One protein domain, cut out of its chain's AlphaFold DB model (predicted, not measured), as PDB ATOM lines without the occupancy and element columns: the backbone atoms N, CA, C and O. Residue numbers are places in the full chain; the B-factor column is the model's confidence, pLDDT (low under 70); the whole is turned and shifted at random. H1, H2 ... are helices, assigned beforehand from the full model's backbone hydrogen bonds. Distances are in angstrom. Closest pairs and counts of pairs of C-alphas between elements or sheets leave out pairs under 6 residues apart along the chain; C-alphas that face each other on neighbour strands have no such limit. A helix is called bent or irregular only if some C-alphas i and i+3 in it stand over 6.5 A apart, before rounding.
ATOM      1  N   SER A 825     258.163 178.174 298.412       56.53
ATOM      2  CA  SER A 825     257.195 177.093 298.151       56.53
ATOM      3  C   SER A 825     255.890 177.610 297.519       56.53
ATOM      4  O   SER A 825     255.405 178.688 297.852       56.53
ATOM      5  N   ARG A 826     255.304 176.828 296.598       54.34
ATOM      6  CA  ARG A 826     254.086 177.189 295.836       54.34
ATOM      7  C   ARG A 826     252.821 177.333 296.696       54.34
ATOM      8  O   ARG A 826     251.918 178.073 296.313       54.34
ATOM      9  N   GLU A 827     252.732 176.619 297.818       52.34
ATOM     10  CA  GLU A 827     251.596 176.720 298.753       52.34
ATOM     11  C   GLU A 827     251.710 177.975 299.634       52.34
ATOM     12  O   GLU A 827     250.710 178.661 299.872       52.34
ATOM     13  N   ASP A 828     252.934 178.353 300.017       53.97
ATOM     14  CA  ASP A 828     253.201 179.630 300.686       53.97
ATOM     15  C   ASP A 828     252.951 180.810 299.739       53.97
ATOM     16  O   ASP A 828     252.443 181.844 300.165       53.97
ATOM     17  N   GLU A 829     253.228 180.645 298.442       51.84
ATOM     18  CA  GLU A 829     253.047 181.678 297.419       51.84
ATOM     19  C   GLU A 829     251.569 182.050 297.209       51.84
ATOM     20  O   GLU A 829     251.257 183.236 297.143       51.84
ATOM     21  N   GLN A 830     250.635 181.084 297.171       55.94
ATOM     22  CA  GLN A 830     249.189 181.361 297.055       55.94
ATOM     23  C   GLN A 830     248.599 181.978 298.327       55.94
ATOM     24  O   GLN A 830     247.778 182.898 298.252       55.94
ATOM     25  N   THR A 831     249.039 181.501 299.493       54.03
ATOM     26  CA  THR A 831     248.599 182.020 300.794       54.03
ATOM     27  C   THR A 831     249.136 183.438 301.018       54.03
ATOM     28  O   THR A 831     248.397 184.324 301.455       54.03
ATOM     29  N   ALA A 832     250.384 183.697 300.611       52.28
ATOM     30  CA  ALA A 832     250.982 185.027 300.572       52.28
ATOM     31  C   ALA A 832     250.312 185.934 299.533       52.28
ATOM     32  O   ALA A 832     250.113 187.108 299.819       52.28
ATOM     33  N   LEU A 833     249.898 185.426 298.366       55.09
ATOM     34  CA  LEU A 833     249.168 186.215 297.362       55.09
ATOM     35  C   LEU A 833     247.820 186.702 297.902       55.09
ATOM     36  O   LEU A 833     247.471 187.865 297.716       55.09
ATOM     37  N   ALA A 834     247.085 185.842 298.613       55.56
ATOM     38  CA  ALA A 834     245.817 186.203 299.244       55.56
ATOM     39  C   ALA A 834     246.009 187.191 300.409       55.56
ATOM     40  O   ALA A 834     245.270 188.172 300.509       55.56
ATOM     41  N   ALA A 835     247.023 186.977 301.255       54.09
ATOM     42  CA  ALA A 835     247.348 187.872 302.366       54.09
ATOM     43  C   ALA A 835     247.848 189.247 301.887       54.09
ATOM     44  O   ALA A 835     247.413 190.275 302.401       54.09
ATOM     45  N   THR A 836     248.700 189.278 300.861       53.44
ATOM     46  CA  THR A 836     249.223 190.502 300.234       53.44
ATOM     47  C   THR A 836     248.121 191.244 299.479       53.44
ATOM     48  O   THR A 836     248.014 192.460 299.607       53.44
ATOM     49  N   ALA A 837     247.232 190.542 298.766       54.06
ATOM     50  CA  ALA A 837     246.058 191.154 298.140       54.06
ATOM     51  C   ALA A 837     245.096 191.751 299.182       54.06
ATOM     52  O   ALA A 837     244.571 192.839 298.966       54.06
ATOM     53  N   HIS A 838     244.899 191.087 300.327       56.62
ATOM     54  CA  HIS A 838     244.098 191.613 301.434       56.62
ATOM     55  C   HIS A 838     244.750 192.840 302.094       56.62
ATOM     56  O   HIS A 838     244.069 193.833 302.336       56.62
ATOM     57  N   ALA A 839     246.061 192.804 302.349       50.78
ATOM     58  CA  ALA A 839     246.810 193.916 302.939       50.78
ATOM     59  C   ALA A 839     246.845 195.147 302.017       50.78
ATOM     60  O   ALA A 839     246.639 196.274 302.464       50.78
ATOM     61  N   LEU A 840     247.036 194.928 300.715       51.50
ATOM     62  CA  LEU A 840     246.959 195.979 299.706       51.50
ATOM     63  C   LEU A 840     245.529 196.521 299.593       51.50
ATOM     64  O   LEU A 840     245.336 197.730 299.613       51.50
ATOM     65  N   LYS A 841     244.507 195.657 299.584       53.38
ATOM     66  CA  LYS A 841     243.098 196.081 299.588       53.38
ATOM     67  C   LYS A 841     242.759 196.959 300.798       53.38
ATOM     68  O   LYS A 841     242.161 198.014 300.612       53.38
ATOM     69  N   SER A 842     243.203 196.595 302.003       48.53
ATOM     70  CA  SER A 842     242.979 197.410 303.206       48.53
ATOM     71  C   SER A 842     243.789 198.715 303.215       48.53
ATOM     72  O   SER A 842     243.382 199.683 303.852       48.53
ATOM     73  N   PHE A 843     244.932 198.754 302.519       46.09
ATOM     74  CA  PHE A 843     245.720 199.976 302.320       46.09
ATOM     75  C   PHE A 843     245.033 200.935 301.328       46.09
ATOM     76  O   PHE A 843     245.046 202.148 301.526       46.09
ATOM     77  N   PHE A 844     244.382 200.400 300.289       48.59
ATOM     78  CA  PHE A 844     243.776 201.187 299.208       48.59
ATOM     79  C   PHE A 844     242.318 201.621 299.446       48.59
ATOM     80  O   PHE A 844     241.880 202.596 298.832       48.59
ATOM     81  N   GLU A 845     241.579 200.974 300.358       43.78
ATOM     82  CA  GLU A 845     240.171 201.287 300.683       43.78
ATOM     83  C   GLU A 845     239.932 202.721 301.214       43.78
ATOM     84  O   GLU A 845     238.786 203.159 301.269       43.78
ATOM     85  N   LYS A 846     240.976 203.492 301.562       45.75
ATOM     86  CA  LYS A 846     240.817 204.803 302.218       45.75
ATOM     87  C   LYS A 846     240.881 206.054 301.333       45.75
ATOM     88  O   LYS A 846     240.527 207.111 301.854       45.75
ATOM     89  N   SER A 847     241.284 206.017 300.051       43.38
ATOM     90  CA  SER A 847     241.094 207.204 299.166       43.38
ATOM     91  C   SER A 847     241.440 207.115 297.663       43.38
ATOM     92  O   SER A 847     241.101 208.070 296.972       43.38
ATOM     93  N   TYR A 848     242.069 206.065 297.105       51.09
ATOM     94  CA  TYR A 848     242.648 206.185 295.741       51.09
ATOM     95  C   TYR A 848     242.651 204.910 294.862       51.09
ATOM     96  O   TYR A 848     243.566 204.710 294.063       51.09
ATOM     97  N   LEU A 849     241.625 204.050 294.939       50.50
ATOM     98  CA  LEU A 849     241.481 202.902 294.012       50.50
ATOM     99  C   LEU A 849     241.352 203.333 292.533       50.50
ATOM    100  O   LEU A 849     241.845 202.641 291.643       50.50
ATOM    101  N   ARG A 850     240.764 204.507 292.272       49.16
ATOM    102  CA  ARG A 850     240.629 205.096 290.929       49.16
ATOM    103  C   ARG A 850     241.974 205.451 290.281       49.16
ATOM    104  O   ARG A 850     242.236 205.061 289.144       49.16
ATOM    105  N   ASP A 851     242.850 206.136 291.016       50.88
ATOM    106  CA  ASP A 851     244.175 206.557 290.525       50.88
ATOM    107  C   ASP A 851     245.078 205.344 290.241       50.88
ATOM    108  O   ASP A 851     245.879 205.342 289.307       50.88
ATOM    109  N   PHE A 852     244.903 204.267 291.010       56.00
ATOM    110  CA  PHE A 852     245.646 203.019 290.859       56.00
ATOM    111  C   PHE A 852     245.395 202.331 289.501       56.00
ATOM    112  O   PHE A 852     246.335 201.891 288.832       56.00
ATOM    113  N   TYR A 853     244.137 202.299 289.052       53.94
ATOM    114  CA  TYR A 853     243.741 201.773 287.741       53.94
ATOM    115  C   TYR A 853     244.378 202.548 286.571       53.94
ATOM    116  O   TYR A 853     244.930 201.935 285.652       53.94
ATOM    117  N   ILE A 854     244.378 203.888 286.633       54.75
ATOM    118  CA  ILE A 854     244.957 204.762 285.594       54.75
ATOM    119  C   ILE A 854     246.457 204.481 285.406       54.75
ATOM    120  O   ILE A 854     246.991 204.624 284.304       54.75
ATOM    121  N   HIS A 855     247.141 204.061 286.471       57.75
ATOM    122  CA  HIS A 855     248.574 203.782 286.454       57.75
ATOM    123  C   HIS A 855     248.925 202.355 286.006       57.75
ATOM    124  O   HIS A 855     249.936 202.184 285.326       57.75
ATOM    125  N   ALA A 875     254.214 186.643 289.434       62.59
ATOM    126  CA  ALA A 875     253.615 187.253 290.621       62.59
ATOM    127  C   ALA A 875     253.088 188.666 290.322       62.59
ATOM    128  O   ALA A 875     251.964 188.999 290.701       62.59
ATOM    129  N   PHE A 876     253.845 189.454 289.547       66.56
ATOM    130  CA  PHE A 876     253.424 190.781 289.096       66.56
ATOM    131  C   PHE A 876     252.131 190.732 288.266       66.56
ATOM    132  O   PHE A 876     251.205 191.506 288.519       66.56
ATOM    133  N   LYS A 877     252.027 189.798 287.308       68.94
ATOM    134  CA  LYS A 877     250.830 189.642 286.459       68.94
ATOM    135  C   LYS A 877     249.598 189.228 287.264       68.94
ATOM    136  O   LYS A 877     248.538 189.828 287.100       68.94
ATOM    137  N   CYS A 878     249.731 188.249 288.160       67.06
ATOM    138  CA  CYS A 878     248.621 187.788 288.997       67.06
ATOM    139  C   CYS A 878     248.113 188.879 289.948       67.06
ATOM    140  O   CYS A 878     246.904 189.095 290.038       67.06
ATOM    141  N   LEU A 879     249.024 189.594 290.617       68.62
ATOM    142  CA  LEU A 879     248.670 190.671 291.542       68.62
ATOM    143  C   LEU A 879     248.002 191.845 290.803       68.62
ATOM    144  O   LEU A 879     246.975 192.351 291.249       68.62
ATOM    145  N   SER A 880     248.527 192.221 289.632       71.12
ATOM    146  CA  SER A 880     247.960 193.293 288.801       71.12
ATOM    147  C   SER A 880     246.542 192.965 288.319       71.12
ATOM    148  O   SER A 880     245.658 193.811 288.425       71.12
ATOM    149  N   SER A 881     246.276 191.730 287.867       73.00
ATOM    150  CA  SER A 881     244.921 191.299 287.477       73.00
ATOM    151  C   SER A 881     243.920 191.356 288.638       73.00
ATOM    152  O   SER A 881     242.782 191.778 288.439       73.00
ATOM    153  N   ILE A 882     244.322 190.961 289.853       72.56
ATOM    154  CA  ILE A 882     243.460 191.012 291.050       72.56
ATOM    155  C   ILE A 882     243.127 192.460 291.417       72.56
ATOM    156  O   ILE A 882     241.971 192.787 291.701       72.56
ATOM    157  N   LEU A 883     244.129 193.337 291.396       70.62
ATOM    158  CA  LEU A 883     243.940 194.738 291.757       70.62
ATOM    159  C   LEU A 883     243.116 195.492 290.704       70.62
ATOM    160  O   LEU A 883     242.276 196.309 291.077       70.62
ATOM    161  N   LEU A 884     243.266 195.170 289.414       74.50
ATOM    162  CA  LEU A 884     242.415 195.708 288.346       74.50
ATOM    163  C   LEU A 884     240.948 195.278 288.509       74.50
ATOM    164  O   LEU A 884     240.063 196.117 288.384       74.50
ATOM    165  N   ILE A 885     240.668 194.018 288.864       78.75
ATOM    166  CA  ILE A 885     239.290 193.574 289.160       78.75
ATOM    167  C   ILE A 885     238.726 194.315 290.374       78.75
ATOM    168  O   ILE A 885     237.609 194.818 290.318       78.75
ATOM    169  N   THR A 886     239.512 194.432 291.445       73.06
ATOM    170  CA  THR A 886     239.088 195.114 292.679       73.06
ATOM    171  C   THR A 886     238.808 196.599 292.431       73.06
ATOM    172  O   THR A 886     237.830 197.139 292.943       73.06
ATOM    173  N   SER A 887     239.632 197.246 291.602       72.62
ATOM    174  CA  SER A 887     239.431 198.635 291.170       72.62
ATOM    175  C   SER A 887     238.178 198.768 290.306       72.62
ATOM    176  O   SER A 887     237.386 199.677 290.521       72.62
ATOM    177  N   GLY A 888     237.943 197.829 289.382       75.25
ATOM    178  CA  GLY A 888     236.706 197.765 288.601       75.25
ATOM    179  C   GLY A 888     235.460 197.639 289.481       75.25
ATOM    180  O   GLY A 888     234.513 198.398 289.305       75.25
ATOM    181  N   ASP A 889     235.476 196.754 290.482       76.38
ATOM    182  CA  ASP A 889     234.351 196.564 291.409       76.38
ATOM    183  C   ASP A 889     234.065 197.815 292.255       76.38
ATOM    184  O   ASP A 889     232.903 198.120 292.531       76.38
ATOM    185  N   ALA A 890     235.109 198.544 292.665       67.06
ATOM    186  CA  ALA A 890     234.969 199.821 293.360       67.06
ATOM    187  C   ALA A 890     234.355 200.895 292.445       67.06
ATOM    188  O   ALA A 890     233.360 201.513 292.814       67.06
ATOM    189  N   LEU A 891     234.855 201.031 291.213       69.44
ATOM    190  CA  LEU A 891     234.330 201.982 290.225       69.44
ATOM    191  C   LEU A 891     232.872 201.690 289.835       69.44
ATOM    192  O   LEU A 891     232.107 202.616 289.577       69.44
ATOM    193  N   VAL A 892     232.445 200.420 289.845       74.50
ATOM    194  CA  VAL A 892     231.027 200.053 289.667       74.50
ATOM    195  C   VAL A 892     230.155 200.569 290.809       74.50
ATOM    196  O   VAL A 892     229.016 200.969 290.557       74.50
ATOM    197  N   LYS A 893     230.656 200.561 292.052       73.81
ATOM    198  CA  LYS A 893     229.937 201.126 293.206       73.81
ATOM    199  C   LYS A 893     229.856 202.649 293.123       73.81
ATOM    200  O   LYS A 893     228.822 203.198 293.458       73.81
ATOM    201  N   GLU A 894     230.901 203.289 292.604       65.88
ATOM    202  CA  GLU A 894     230.985 204.741 292.374       65.88
ATOM    203  C   GLU A 894     230.303 205.205 291.072       65.88
ATOM    204  O   GLU A 894     230.461 206.349 290.653       65.88
ATOM    205  N   ASN A 895     229.576 204.321 290.383       70.62
ATOM    206  CA  ASN A 895     228.888 204.609 289.122       70.62
ATOM    207  C   ASN A 895     229.803 205.093 287.964       70.62
ATOM    208  O   ASN A 895     229.321 205.637 286.971       70.62
ATOM    209  N   SER A 896     231.116 204.838 288.036       75.38
ATOM    210  CA  SER A 896     232.114 205.144 286.993       75.38
ATOM    211  C   SER A 896     232.291 203.957 286.038       75.38
ATOM    212  O   SER A 896     233.295 203.242 286.033       75.38
ATOM    213  N   LEU A 897     231.249 203.694 285.249       79.25
ATOM    214  CA  LEU A 897     231.049 202.394 284.598       79.25
ATOM    215  C   LEU A 897     231.952 202.150 283.368       79.25
ATOM    216  O   LEU A 897     232.310 201.003 283.101       79.25
ATOM    217  N   GLU A 898     232.368 203.196 282.648       78.69
ATOM    218  CA  GLU A 898     233.314 203.089 281.519       78.69
ATOM    219  C   GLU A 898     234.739 202.761 281.991       78.69
ATOM    220  O   GLU A 898     235.384 201.849 281.467       78.69
ATOM    221  N   GLU A 899     235.203 203.449 283.039       77.12
ATOM    222  CA  GLU A 899     236.498 203.190 283.677       77.12
ATOM    223  C   GLU A 899     236.533 201.764 284.262       77.12
ATOM    224  O   GLU A 899     237.511 201.035 284.086       77.12
ATOM    225  N   ALA A 900     235.423 201.303 284.852       80.44
ATOM    226  CA  ALA A 900     235.294 199.932 285.339       80.44
ATOM    227  C   ALA A 900     235.396 198.870 284.223       80.44
ATOM    228  O   ALA A 900     236.020 197.824 284.412       80.44
ATOM    229  N   LEU A 901     234.820 199.116 283.041       83.12
ATOM    230  CA  LEU A 901     234.940 198.187 281.907       83.12
ATOM    231  C   LEU A 901     236.380 198.064 281.412       83.12
ATOM    232  O   LEU A 901     236.836 196.961 281.097       83.12
ATOM    233  N   LEU A 902     237.105 199.179 281.377       81.19
ATOM    234  CA  LEU A 902     238.516 199.201 281.021       81.19
ATOM    235  C   LEU A 902     239.374 198.468 282.066       81.19
ATOM    236  O   LEU A 902     240.253 197.700 281.670       81.19
ATOM    237  N   CYS A 903     239.072 198.596 283.370       78.44
ATOM    238  CA  CYS A 903     239.706 197.800 284.436       78.44
ATOM    239  C   CYS A 903     239.587 196.303 284.145       78.44
ATOM    240  O   CYS A 903     240.576 195.567 284.131       78.44
ATOM    241  N   TYR A 904     238.358 195.844 283.900       84.94
ATOM    242  CA  TYR A 904     238.083 194.433 283.672       84.94
ATOM    243  C   TYR A 904     238.702 193.923 282.365       84.94
ATOM    244  O   TYR A 904     239.162 192.781 282.315       84.94
ATOM    245  N   LYS A 905     238.773 194.759 281.322       82.06
ATOM    246  CA  LYS A 905     239.456 194.425 280.065       82.06
ATOM    247  C   LYS A 905     240.966 194.271 280.273       82.06
ATOM    248  O   LYS A 905     241.539 193.276 279.829       82.06
ATOM    249  N   ALA A 906     241.594 195.203 280.990       78.81
ATOM    250  CA  ALA A 906     243.023 195.164 281.303       78.81
ATOM    251  C   ALA A 906     243.398 194.017 282.255       78.81
ATOM    252  O   ALA A 906     244.512 193.502 282.194       78.81
ATOM    253  N   ALA A 907     242.462 193.552 283.091       78.62
ATOM    254  CA  ALA A 907     242.672 192.394 283.956       78.62
ATOM    255  C   ALA A 907     242.821 191.061 283.187       78.62
ATOM    256  O   ALA A 907     243.249 190.067 283.781       78.62
ATOM    257  N   GLY A 908     242.488 191.017 281.890       79.06
ATOM    258  CA  GLY A 908     242.617 189.837 281.032       79.06
ATOM    259  C   GLY A 908     241.515 188.793 281.254       79.06
ATOM    260  O   GLY A 908     240.370 189.121 281.558       79.06
ATOM    261  N   ASN A 909     241.838 187.501 281.103       77.88
ATOM    262  CA  ASN A 909     240.865 186.402 281.264       77.88
ATOM    263  C   ASN A 909     240.073 186.432 282.595       77.88
ATOM    264  O   ASN A 909     238.862 186.202 282.545       77.88
ATOM    265  N   PRO A 910     240.685 186.746 283.755       78.00
ATOM    266  CA  PRO A 910     239.968 186.899 285.024       78.00
ATOM    267  C   PRO A 910     238.863 187.973 285.010       78.00
ATOM    268  O   PRO A 910     237.843 187.810 285.678       78.00
ATOM    269  N   GLY A 911     239.028 189.046 284.228       81.31
ATOM    270  CA  GLY A 911     238.088 190.170 284.159       81.31
ATOM    271  C   GLY A 911     236.938 190.002 283.155       81.31
ATOM    272  O   GLY A 911     235.970 190.757 283.197       81.31
ATOM    273  N   LYS A 912     236.959 188.978 282.290       83.00
ATOM    274  CA  LYS A 912     235.909 188.773 281.266       83.00
ATOM    275  C   LYS A 912     234.503 188.612 281.849       83.00
ATOM    276  O   LYS A 912     233.536 189.162 281.330       83.00
ATOM    277  N   LYS A 913     234.372 187.852 282.939       80.56
ATOM    278  CA  LYS A 913     233.079 187.590 283.588       80.56
ATOM    279  C   LYS A 913     232.453 188.861 284.193       80.56
ATOM    280  O   LYS A 913     231.291 189.121 283.874       80.56
ATOM    281  N   PRO A 914     233.164 189.661 285.019       83.56
ATOM    282  CA  PRO A 914     232.621 190.923 285.520       83.56
ATOM    283  C   PRO A 914     232.409 191.966 284.411       83.56
ATOM    284  O   PRO A 914     231.372 192.629 284.422       83.56
ATOM    285  N   ALA A 915     233.279 192.032 283.391       85.12
ATOM    286  CA  ALA A 915     233.061 192.890 282.219       85.12
ATOM    287  C   ALA A 915     231.733 192.577 281.515       85.12
ATOM    288  O   ALA A 915     230.928 193.475 281.277       85.12
ATOM    289  N   ASN A 916     231.462 191.300 281.230       83.25
ATOM    290  CA  ASN A 916     230.231 190.888 280.552       83.25
ATOM    291  C   ASN A 916     228.985 191.143 281.410       83.25
ATOM    292  O   ASN A 916     227.953 191.563 280.889       83.25
ATOM    293  N   ALA A 917     229.074 190.942 282.728       81.75
ATOM    294  CA  ALA A 917     227.982 191.268 283.643       81.75
ATOM    295  C   ALA A 917     227.662 192.775 283.646       81.75
ATOM    296  O   ALA A 917     226.488 193.154 283.620       81.75
ATOM    297  N   LEU A 918     228.694 193.624 283.628       85.25
ATOM    298  CA  LEU A 918     228.543 195.075 283.584       85.25
ATOM    299  C   LEU A 918     228.009 195.561 282.228       85.25
ATOM    300  O   LEU A 918     227.067 196.351 282.208       85.25
ATOM    301  N   LYS A 919     228.517 195.030 281.106       85.00
ATOM    302  CA  LYS A 919     227.999 195.314 279.752       85.00
ATOM    303  C   LYS A 919     226.503 195.013 279.637       85.00
ATOM    304  O   LYS A 919     225.754 195.844 279.127       85.00
ATOM    305  N   ILE A 920     226.045 193.880 280.183       81.88
ATOM    306  CA  ILE A 920     224.613 193.533 280.228       81.88
ATOM    307  C   ILE A 920     223.833 194.576 281.034       81.88
ATOM    308  O   ILE A 920     222.822 195.070 280.550       81.88
ATOM    309  N   LYS A 921     224.302 194.944 282.237       80.69
ATOM    310  CA  LYS A 921     223.648 195.957 283.091       80.69
ATOM    311  C   LYS A 921     223.553 197.325 282.400       80.69
ATOM    312  O   LYS A 921     222.578 198.049 282.583       80.69
ATOM    313  N   LEU A 922     224.562 197.672 281.607       81.56
ATOM    314  CA  LEU A 922     224.631 198.924 280.862       81.56
ATOM    315  C   LEU A 922     223.832 198.914 279.556       81.56
ATOM    316  O   LEU A 922     223.494 199.990 279.072       81.56
ATOM    317  N   GLY A 923     223.493 197.745 279.014       76.50
ATOM    318  CA  GLY A 923     222.886 197.634 277.687       76.50
ATOM    319  C   GLY A 923     223.888 197.815 276.538       76.50
ATOM    320  O   GLY A 923     223.468 198.101 275.424       76.50
ATOM    321  N   LEU A 924     225.195 197.637 276.779       84.31
ATOM    322  CA  LEU A 924     226.244 197.703 275.747       84.31
ATOM    323  C   LEU A 924     226.266 196.401 274.934       84.31
ATOM    324  O   LEU A 924     227.120 195.532 275.119       84.31
ATOM    325  N   TRP A 925     225.248 196.227 274.096       83.44
ATOM    326  CA  TRP A 925     224.990 194.981 273.382       83.44
ATOM    327  C   TRP A 925     225.986 194.736 272.240       83.44
ATOM    328  O   TRP A 925     226.426 193.600 272.068       83.44
ATOM    329  N   GLU A 926     226.416 195.782 271.529       82.00
ATOM    330  CA  GLU A 926     227.426 195.690 270.461       82.00
ATOM    331  C   GLU A 926     228.753 195.126 270.996       82.00
ATOM    332  O   GLU A 926     229.297 194.159 270.462       82.00
ATOM    333  N   ASP A 927     229.215 195.648 272.136       76.50
ATOM    334  CA  ASP A 927     230.440 195.204 272.809       76.50
ATOM    335  C   ASP A 927     230.343 193.800 273.414       76.50
ATOM    336  O   ASP A 927     231.368 193.173 273.706       76.50
ATOM    337  N   LEU A 928     229.132 193.333 273.713       76.75
ATOM    338  CA  LEU A 928     228.902 192.010 274.286       76.75
ATOM    339  C   LEU A 928     228.887 190.930 273.201       76.75
ATOM    340  O   LEU A 928     229.373 189.824 273.431       76.75
ATOM    341  N   PHE A 929     228.328 191.251 272.034       76.38
ATOM    342  CA  PHE A 929     228.147 190.313 270.930       76.38
ATOM    343  C   PHE A 929     229.221 190.417 269.835       76.38
ATOM    344  O   PHE A 929     229.232 189.592 268.924       76.38
ATOM    345  N   GLY A 930     230.145 191.377 269.936       66.25
ATOM    346  CA  GLY A 930     231.295 191.512 269.035       66.25
ATOM    347  C   GLY A 930     232.395 190.448 269.205       66.25
ATOM    348  O   GLY A 930     233.227 190.294 268.313       66.25
ATOM    349  N   GLU A 931     232.415 189.691 270.310       60.97
ATOM    350  CA  GLU A 931     233.345 188.564 270.507       60.97
ATOM    351  C   GLU A 931     232.722 187.234 270.024       60.97
ATOM    352  O   GLU A 931     231.547 186.977 270.300       60.97
ATOM    353  N   PRO A 932     233.473 186.346 269.338       50.41
ATOM    354  CA  PRO A 932     232.940 185.083 268.829       50.41
ATOM    355  C   PRO A 932     232.533 184.151 269.983       50.41
ATOM    356  O   PRO A 932     233.369 183.514 270.623       50.41
ATOM    357  N   GLY A 933     231.227 184.060 270.235       61.56
ATOM    358  CA  GLY A 933     230.620 183.191 271.240       61.56
ATOM    359  C   GLY A 933     229.166 182.859 270.902       61.56
ATOM    360  O   GLY A 933     228.509 183.560 270.135       61.56
ATOM    361  N   THR A 934     228.641 181.764 271.455       55.47
ATOM    362  CA  THR A 934     227.239 181.368 271.256       55.47
ATOM    363  C   THR A 934     226.309 182.289 272.048       55.47
ATOM    364  O   THR A 934     226.201 182.166 273.271       55.47
ATOM    365  N   VAL A 935     225.631 183.210 271.358       67.81
ATOM    366  CA  VAL A 935     224.583 184.069 271.928       67.81
ATOM    367  C   VAL A 935     223.398 183.210 272.369       67.81
ATOM    368  O   VAL A 935     222.813 182.493 271.560       67.81
ATOM    369  N   THR A 936     223.025 183.271 273.652       76.06
ATOM    370  CA  THR A 936     221.829 182.572 274.149       76.06
ATOM    371  C   THR A 936     220.594 183.468 274.056       76.06
ATOM    372  O   THR A 936     220.668 184.673 274.308       76.06
ATOM    373  N   GLN A 937     219.434 182.880 273.758       75.62
ATOM    374  CA  GLN A 937     218.160 183.606 273.673       75.62
ATOM    375  C   GLN A 937     217.790 184.312 274.993       75.62
ATOM    376  O   GLN A 937     217.220 185.400 274.977       75.62
ATOM    377  N   ALA A 938     218.191 183.746 276.139       78.62
ATOM    378  CA  ALA A 938     218.003 184.356 277.455       78.62
ATOM    379  C   ALA A 938     218.827 185.647 277.637       78.62
ATOM    380  O   ALA A 938     218.361 186.597 278.268       78.62
ATOM    381  N   THR A 939     220.037 185.712 277.069       79.06
ATOM    382  CA  THR A 939     220.873 186.923 277.100       79.06
ATOM    383  C   THR A 939     220.262 188.038 276.249       79.06
ATOM    384  O   THR A 939     220.203 189.174 276.714       79.06
ATOM    385  N   LEU A 940     219.739 187.711 275.061       81.69
ATOM    386  CA  LEU A 940     219.053 188.671 274.182       81.69
ATOM    387  C   LEU A 940     217.808 189.273 274.850       81.69
ATOM    388  O   LEU A 940     217.669 190.492 274.900       81.69
ATOM    389  N   GLN A 941     216.942 188.440 275.438       83.69
ATOM    390  CA  GLN A 941     215.733 188.910 276.134       83.69
ATOM    391  C   GLN A 941     216.056 189.791 277.349       83.69
ATOM    392  O   GLN A 941     215.367 190.778 277.611       83.69
ATOM    393  N   ARG A 942     217.120 189.461 278.093       83.94
ATOM    394  CA  ARG A 942     217.545 190.250 279.255       83.94
ATOM    395  C   ARG A 942     218.040 191.641 278.857       83.94
ATOM    396  O   ARG A 942     217.726 192.606 279.545       83.94
ATOM    397  N   ILE A 943     218.808 191.740 277.773       86.00
ATOM    398  CA  ILE A 943     219.330 193.019 277.273       86.00
ATOM    399  C   ILE A 943     218.213 193.859 276.669       86.00
ATOM    400  O   ILE A 943     218.145 195.051 276.943       86.00
ATOM    401  N   GLU A 944     217.294 193.241 275.930       85.94
ATOM    402  CA  GLU A 944     216.102 193.922 275.426       85.94
ATOM    403  C   GLU A 944     215.319 194.602 276.555       85.94
ATOM    404  O   GLU A 944     215.007 195.786 276.451       85.94
ATOM    405  N   GLY A 945     215.051 193.890 277.657       84.75
ATOM    406  CA  GLY A 945     214.351 194.472 278.805       84.75
ATOM    407  C   GLY A 945     215.067 195.700 279.384       84.75
ATOM    408  O   GLY A 945     214.418 196.655 279.803       84.75
ATOM    409  N   ILE A 946     216.403 195.711 279.347       85.94
ATOM    410  CA  ILE A 946     217.232 196.833 279.810       85.94
ATOM    411  C   ILE A 946     217.197 197.996 278.809       85.94
ATOM    412  O   ILE A 946     216.971 199.129 279.227       85.94
ATOM    413  N   LEU A 947     217.361 197.741 277.509       84.19
ATOM    414  CA  LEU A 947     217.305 198.772 276.466       84.19
ATOM    415  C   LEU A 947     215.940 199.470 276.430       84.19
ATOM    416  O   LEU A 947     215.869 200.699 276.439       84.19
ATOM    417  N   LEU A 948     214.850 198.701 276.510       85.00
ATOM    418  CA  LEU A 948     213.494 199.250 276.560       85.00
ATOM    419  C   LEU A 948     213.246 200.059 277.839       85.00
ATOM    420  O   LEU A 948     212.620 201.111 277.768       85.00
ATOM    421  N   SER A 949     213.786 199.634 278.991       80.44
ATOM    422  CA  SER A 949     213.694 200.412 280.241       80.44
ATOM    423  C   SER A 949     214.419 201.762 280.171       80.44
ATOM    424  O   SER A 949     214.066 202.695 280.888       80.44
ATOM    425  N   LYS A 950     215.416 201.872 279.283       81.12
ATOM    426  CA  LYS A 950     216.198 203.088 279.032       81.12
ATOM    427  C   LYS A 950     215.629 203.950 277.898       81.12
ATOM    428  O   LYS A 950     216.268 204.925 277.518       81.12
ATOM    429  N   ASN A 951     214.458 203.604 277.355       82.25
ATOM    430  CA  ASN A 951     213.885 204.198 276.142       82.25
ATOM    431  C   ASN A 951     214.790 204.097 274.892       82.25
ATOM    432  O   ASN A 951     214.533 204.783 273.902       82.25
ATOM    433  N   ASP A 952     215.799 203.217 274.882       86.00
ATOM    434  CA  ASP A 952     216.625 202.945 273.698       86.00
ATOM    435  C   ASP A 952     215.980 201.858 272.823       86.00
ATOM    436  O   ASP A 952     216.418 200.708 272.723       86.00
ATOM    437  N   VAL A 953     214.860 202.232 272.206       86.88
ATOM    438  CA  VAL A 953     214.086 201.340 271.334       86.88
ATOM    439  C   VAL A 953     214.826 201.066 270.016       86.88
ATOM    440  O   VAL A 953     214.685 199.980 269.453       86.88
ATOM    441  N   LEU A 954     215.643 202.015 269.539       86.94
ATOM    442  CA  LEU A 954     216.443 201.859 268.319       86.94
ATOM    443  C   LEU A 954     217.547 200.811 268.509       86.94
ATOM    444  O   LEU A 954     217.674 199.923 267.665       86.94
ATOM    445  N   GLY A 955     218.288 200.867 269.620       85.88
ATOM    446  CA  GLY A 955     219.309 199.871 269.949       85.88
ATOM    447  C   GLY A 955     218.712 198.476 270.128       85.88
ATOM    448  O   GLY A 955     219.238 197.497 269.598       85.88
ATOM    449  N   ALA A 956     217.547 198.375 270.779       86.06
ATOM    450  CA  ALA A 956     216.825 197.108 270.899       86.06
ATOM    451  C   ALA A 956     216.415 196.546 269.525       86.06
ATOM    452  O   ALA A 956     216.538 195.343 269.281       86.06
ATOM    453  N   ALA A 957     215.964 197.414 268.614       86.31
ATOM    454  CA  ALA A 957     215.610 197.021 267.259       86.31
ATOM    455  C   ALA A 957     216.823 196.518 266.460       86.31
ATOM    456  O   ALA A 957     216.758 195.451 265.848       86.31
ATOM    457  N   GLN A 958     217.937 197.254 266.497       86.94
ATOM    458  CA  GLN A 958     219.181 196.901 265.806       86.94
ATOM    459  C   GLN A 958     219.769 195.579 266.313       86.94
ATOM    460  O   GLN A 958     220.164 194.743 265.500       86.94
ATOM    461  N   MET A 959     219.743 195.347 267.629       89.00
ATOM    462  CA  MET A 959     220.179 194.089 268.239       89.00
ATOM    463  C   MET A 959     219.386 192.890 267.695       89.00
ATOM    464  O   MET A 959     219.974 191.892 267.274       89.00
ATOM    465  N   HIS A 960     218.050 192.983 267.664       86.94
ATOM    466  CA  HIS A 960     217.191 191.911 267.139       86.94
ATOM    467  C   HIS A 960     217.421 191.661 265.646       86.94
ATOM    468  O   HIS A 960     217.500 190.507 265.225       86.94
ATOM    469  N   ILE A 961     217.618 192.722 264.856       85.19
ATOM    470  CA  ILE A 961     217.947 192.615 263.425       85.19
ATOM    471  C   ILE A 961     219.286 191.893 263.221       85.19
ATOM    472  O   ILE A 961     219.356 190.958 262.418       85.19
ATOM    473  N   LEU A 962     220.335 192.283 263.958       83.62
ATOM    474  CA  LEU A 962     221.675 191.701 263.831       83.62
ATOM    475  C   LEU A 962     221.690 190.210 264.204       83.62
ATOM    476  O   LEU A 962     222.354 189.412 263.545       83.62
ATOM    477  N   HIS A 963     220.920 189.824 265.225       81.25
ATOM    478  CA  HIS A 963     220.868 188.450 265.739       81.25
ATOM    479  C   HIS A 963     219.759 187.575 265.140       81.25
ATOM    480  O   HIS A 963     219.586 186.431 265.560       81.25
ATOM    481  N   GLY A 964     219.054 188.060 264.116       75.06
ATOM    482  CA  GLY A 964     218.185 187.233 263.281       75.06
ATOM    483  C   GLY A 964     216.687 187.269 263.597       75.06
ATOM    484  O   GLY A 964     215.929 186.616 262.879       75.06
ATOM    485  N   ASP A 965     216.239 188.045 264.589       82.25
ATOM    486  CA  ASP A 965     214.818 188.282 264.902       82.25
ATOM    487  C   ASP A 965     214.296 189.546 264.187       82.25
ATOM    488  O   ASP A 965     213.944 190.572 264.776       82.25
ATOM    489  N   TYR A 966     214.289 189.474 262.855       81.75
ATOM    490  CA  TYR A 966     213.883 190.578 261.980       81.75
ATOM    491  C   TYR A 966     212.460 191.102 262.238       81.75
ATOM    492  O   TYR A 966     212.305 192.323 262.256       81.75
ATOM    493  N   PRO A 967     211.420 190.256 262.429       83.19
ATOM    494  CA  PRO A 967     210.059 190.747 262.662       83.19
ATOM    495  C   PRO A 967     209.979 191.662 263.885       83.19
ATOM    496  O   PRO A 967     209.446 192.765 263.803       83.19
ATOM    497  N   LYS A 968     210.607 191.249 264.990       85.25
ATOM    498  CA  LYS A 968     210.603 192.007 266.237       85.25
ATOM    499  C   LYS A 968     211.375 193.320 266.132       85.25
ATOM    500  O   LYS A 968     210.934 194.341 266.657       85.25
ATOM    501  N   GLY A 969     212.509 193.314 265.431       86.56
ATOM    502  CA  GLY A 969     213.268 194.533 265.158       86.56
ATOM    503  C   GLY A 969     212.490 195.537 264.302       86.56
ATOM    504  O   GLY A 969     212.477 196.725 264.612       86.56
ATOM    505  N   ILE A 970     211.778 195.064 263.274       86.38
ATOM    506  CA  ILE A 970     210.917 195.910 262.433       86.38
ATOM    507  C   ILE A 970     209.781 196.523 263.264       86.38
ATOM    508  O   ILE A 970     209.580 197.733 263.191       86.38
ATOM    509  N   ASP A 971     209.100 195.742 264.107       85.56
ATOM    510  CA  ASP A 971     208.025 196.250 264.972       85.56
ATOM    511  C   ASP A 971     208.506 197.367 265.914       85.56
ATOM    512  O   ASP A 971     207.806 198.359 266.132       85.56
ATOM    513  N   LEU A 972     209.718 197.237 266.466       87.25
ATOM    514  CA  LEU A 972     210.322 198.267 267.314       87.25
ATOM    515  C   LEU A 972     210.677 199.534 266.522       87.25
ATOM    516  O   LEU A 972     210.414 200.629 267.013       87.25
ATOM    517  N   LEU A 973     211.200 199.413 265.294       88.50
ATOM    518  CA  LEU A 973     211.458 200.572 264.424       88.50
ATOM    519  C   LEU A 973     210.171 201.308 264.031       88.50
ATOM    520  O   LEU A 973     210.190 202.533 263.921       88.50
ATOM    521  N   ILE A 974     209.061 200.583 263.844       87.38
ATOM    522  CA  ILE A 974     207.749 201.177 263.548       87.38
ATOM    523  C   ILE A 974     207.260 202.008 264.736       87.38
ATOM    524  O   ILE A 974     206.759 203.111 264.539       87.38
ATOM    525  N   LYS A 975     207.446 201.520 265.971       84.69
ATOM    526  CA  LYS A 975     207.044 202.246 267.189       84.69
ATOM    527  C   LYS A 975     207.741 203.597 267.359       84.69
ATOM    528  O   LYS A 975     207.165 204.481 267.979       84.69
ATOM    529  N   ILE A 976     208.960 203.746 266.839       87.19
ATOM    530  CA  ILE A 976     209.726 205.006 266.866       87.19
ATOM    531  C   ILE A 976     209.738 205.736 265.517       87.19
ATOM    532  O   ILE A 976     210.565 206.622 265.313       87.19
ATOM    533  N   GLU A 977     208.865 205.338 264.589       87.19
ATOM    534  CA  GLU A 977     208.653 206.005 263.298       87.19
ATOM    535  C   GLU A 977     209.915 206.118 262.414       87.19
ATOM    536  O   GLU A 977     210.018 206.973 261.536       87.19
ATOM    537  N   LYS A 978     210.897 205.218 262.579       87.81
ATOM    538  CA  LYS A 978     212.134 205.196 261.769       87.81
ATOM    539  C   LYS A 978     211.928 204.490 260.424       87.81
ATOM    540  O   LYS A 978     212.636 203.540 260.086       87.81
ATOM    541  N   TYR A 979     210.969 204.973 259.634       86.88
ATOM    542  CA  TYR A 979     210.541 204.356 258.371       86.88
ATOM    543  C   TYR A 979     211.656 204.246 257.321       86.88
ATOM    544  O   TYR A 979     211.765 203.223 256.652       86.88
ATOM    545  N   GLN A 980     212.564 205.221 257.234       85.12
ATOM    546  CA  GLN A 980     213.703 205.150 256.310       85.12
ATOM    547  C   GLN A 980     214.616 203.934 256.582       85.12
ATOM    548  O   GLN A 980     215.054 203.263 255.646       85.12
ATOM    549  N   ASN A 981     214.858 203.604 257.857       83.75
ATOM    550  CA  ASN A 981     215.653 202.429 258.238       83.75
ATOM    551  C   ASN A 981     214.918 201.136 257.866       83.75
ATOM    552  O   ASN A 981     215.529 200.194 257.366       83.75
ATOM    553  N   ILE A 982     213.597 201.106 258.064       85.75
ATOM    554  CA  ILE A 982     212.746 199.977 257.667       85.75
ATOM    555  C   ILE A 982     212.826 199.764 256.152       85.75
ATOM    556  O   ILE A 982     213.018 198.637 255.703       85.75
ATOM    557  N   PHE A 983     212.739 200.834 255.361       83.19
ATOM    558  CA  PHE A 983     212.852 200.764 253.905       83.19
ATOM    559  C   PHE A 983     214.188 200.153 253.452       83.19
ATOM    560  O   PHE A 983     214.192 199.215 252.656       83.19
ATOM    561  N   GLN A 984     215.313 200.632 253.996       83.50
ATOM    562  CA  GLN A 984     216.647 200.100 253.682       83.50
ATOM    563  C   GLN A 984     216.785 198.616 254.056       83.50
ATOM    564  O   GLN A 984     217.318 197.823 253.279       83.50
ATOM    565  N   LEU A 985     216.256 198.217 255.217       82.38
ATOM    566  CA  LEU A 985     216.270 196.821 255.665       82.38
ATOM    567  C   LEU A 985     215.455 195.911 254.741       82.38
ATOM    568  O   LEU A 985     215.898 194.811 254.410       82.38
ATOM    569  N   LEU A 986     214.291 196.380 254.289       79.25
ATOM    570  CA  LEU A 986     213.406 195.618 253.408       79.25
ATOM    571  C   LEU A 986     213.947 195.473 251.980       79.25
ATOM    572  O   LEU A 986     213.620 194.487 251.319       79.25
ATOM    573  N   GLN A 987     214.805 196.391 251.517       79.56
ATOM    574  CA  GLN A 987     215.552 196.223 250.264       79.56
ATOM    575  C   GLN A 987     216.578 195.087 250.351       79.56
ATOM    576  O   GLN A 987     216.743 194.332 249.395       79.56
ATOM    577  N   ALA A 988     217.256 194.953 251.494       76.94
ATOM    578  CA  ALA A 988     218.246 193.899 251.712       76.94
ATOM    579  C   ALA A 988     217.600 192.531 251.988       76.94
ATOM    580  O   ALA A 988     218.154 191.496 251.611       76.94
ATOM    581  N   ARG A 989     216.431 192.503 252.647       76.94
ATOM    582  CA  ARG A 989     215.725 191.266 252.999       76.94
ATOM    583  C   ARG A 989     214.201 191.469 253.020       76.94
ATOM    584  O   ARG A 989     213.714 192.248 253.836       76.94
ATOM    585  N   PRO A 990     213.419 190.734 252.205       72.56
ATOM    586  CA  PRO A 990     211.967 190.899 252.169       72.56
ATOM    587  C   PRO A 990     211.301 190.500 253.497       72.56
ATOM    588  O   PRO A 990     211.735 189.559 254.167       72.56
ATOM    589  N   ALA A 991     210.216 191.196 253.855       70.06
ATOM    590  CA  ALA A 991     209.465 190.962 255.091       70.06
ATOM    591  C   ALA A 991     208.935 189.519 255.189       70.06
ATOM    592  O   ALA A 991     208.347 188.995 254.238       70.06
TER     593      ALA A 991
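Overview. This is residues 825 to 855 and 875 to 991 of the 1195 residues of an uncharacterized protein of Nematocida displodere (UniProt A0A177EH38). Short helices follow one another along a loose rod, with H1 at one end, H10 at the other, and most contacts between near neighbours in the chain. H3, H4 and H5 make a small up-and-down bundle, with H1 and H2 packed on H3; beyond it H7, H8, H9 and H10 run back and forth side by side, and short H6 packs on H5 near the join. The printed part has 148 residues with ten named helices, H1 to H10 in chain order, and no named strand; the class is all helix. The radius of gyration of the C-alphas is 20.6 A, and the spans are 65 by 31 by 23 A.

Along the chain. The longest helices, with 19 residues each, are H1, residues 826 to 844, 26.3 A, beginning at C-alpha 826 (254.086, 177.189, 295.836), and H3, residues 875 to 893, 27.6 A, beginning at C-alpha 875 (253.615, 187.253, 290.621). H2 is residues 849 to 855, H4 897 to 906, and H5 909 to 922, 20.5 A long. H5 is irregular: C-alphas 910 and 913 are 7.1 A apart. H6 is residues 925 to 929, H7 937 to 949, 18.6 A long, H8 953 to 962, H9 966 to 975, and H10 979 to 988, ending at C-alpha 988 (218.246, 193.899, 251.712).

Arrangement. H3 and H5 are the hubs, touching four helices each. H3 and H4, a helical hairpin, touch at a shallow tilt of 14 degrees, closest at the C-alphas of Gly 888 and Ala 900, 4.2 A. H4 and H5, another hairpin, touch at 21 degrees, closest at the C-alphas of Tyr 904 and Gly 911, 4.3 A. H1 touches H3 with residues 833 to 841 alone, closest at the C-alphas of Ala 837 and Leu 879, 7.1 A; the tilt of 37 degrees is only just steep. H2 touches H3, closest at the C-alphas of Leu 849 and Ser 887, 5.5 A. H5 touches H6, closest at the C-alphas of Lys 919 and Leu 928, 6.5 A, and touches H7 at a steep tilt of 46 degrees, closest at the C-alphas of Ile 920 and Ile 943, 6.1 A. H7 and H8, H8 and H9, and H9 and H10 are hairpins too; the closest C-alphas of H8 and H9 are those of Ala 957 and Gly 969, 4.0 A. Every O i to N i+4 pair is within hydrogen-bond range in H1, H3, H4 and H6 to H10, against 2 of 3 in H2 and 8 of 10 in H5.

Size, cuts and confidence. The two C-alphas farthest apart, of Ser 825 and Tyr 979, are 67.1 A apart. Residues 856 to 874 are not printed; across this cut, C-alphas 855 and 875 are 17.8 A apart. Of the links printed whole, none is long. The mean pLDDT of the printed part is 73.5, with 45 residues under 70, among them 825 to 855 and 930 to 935.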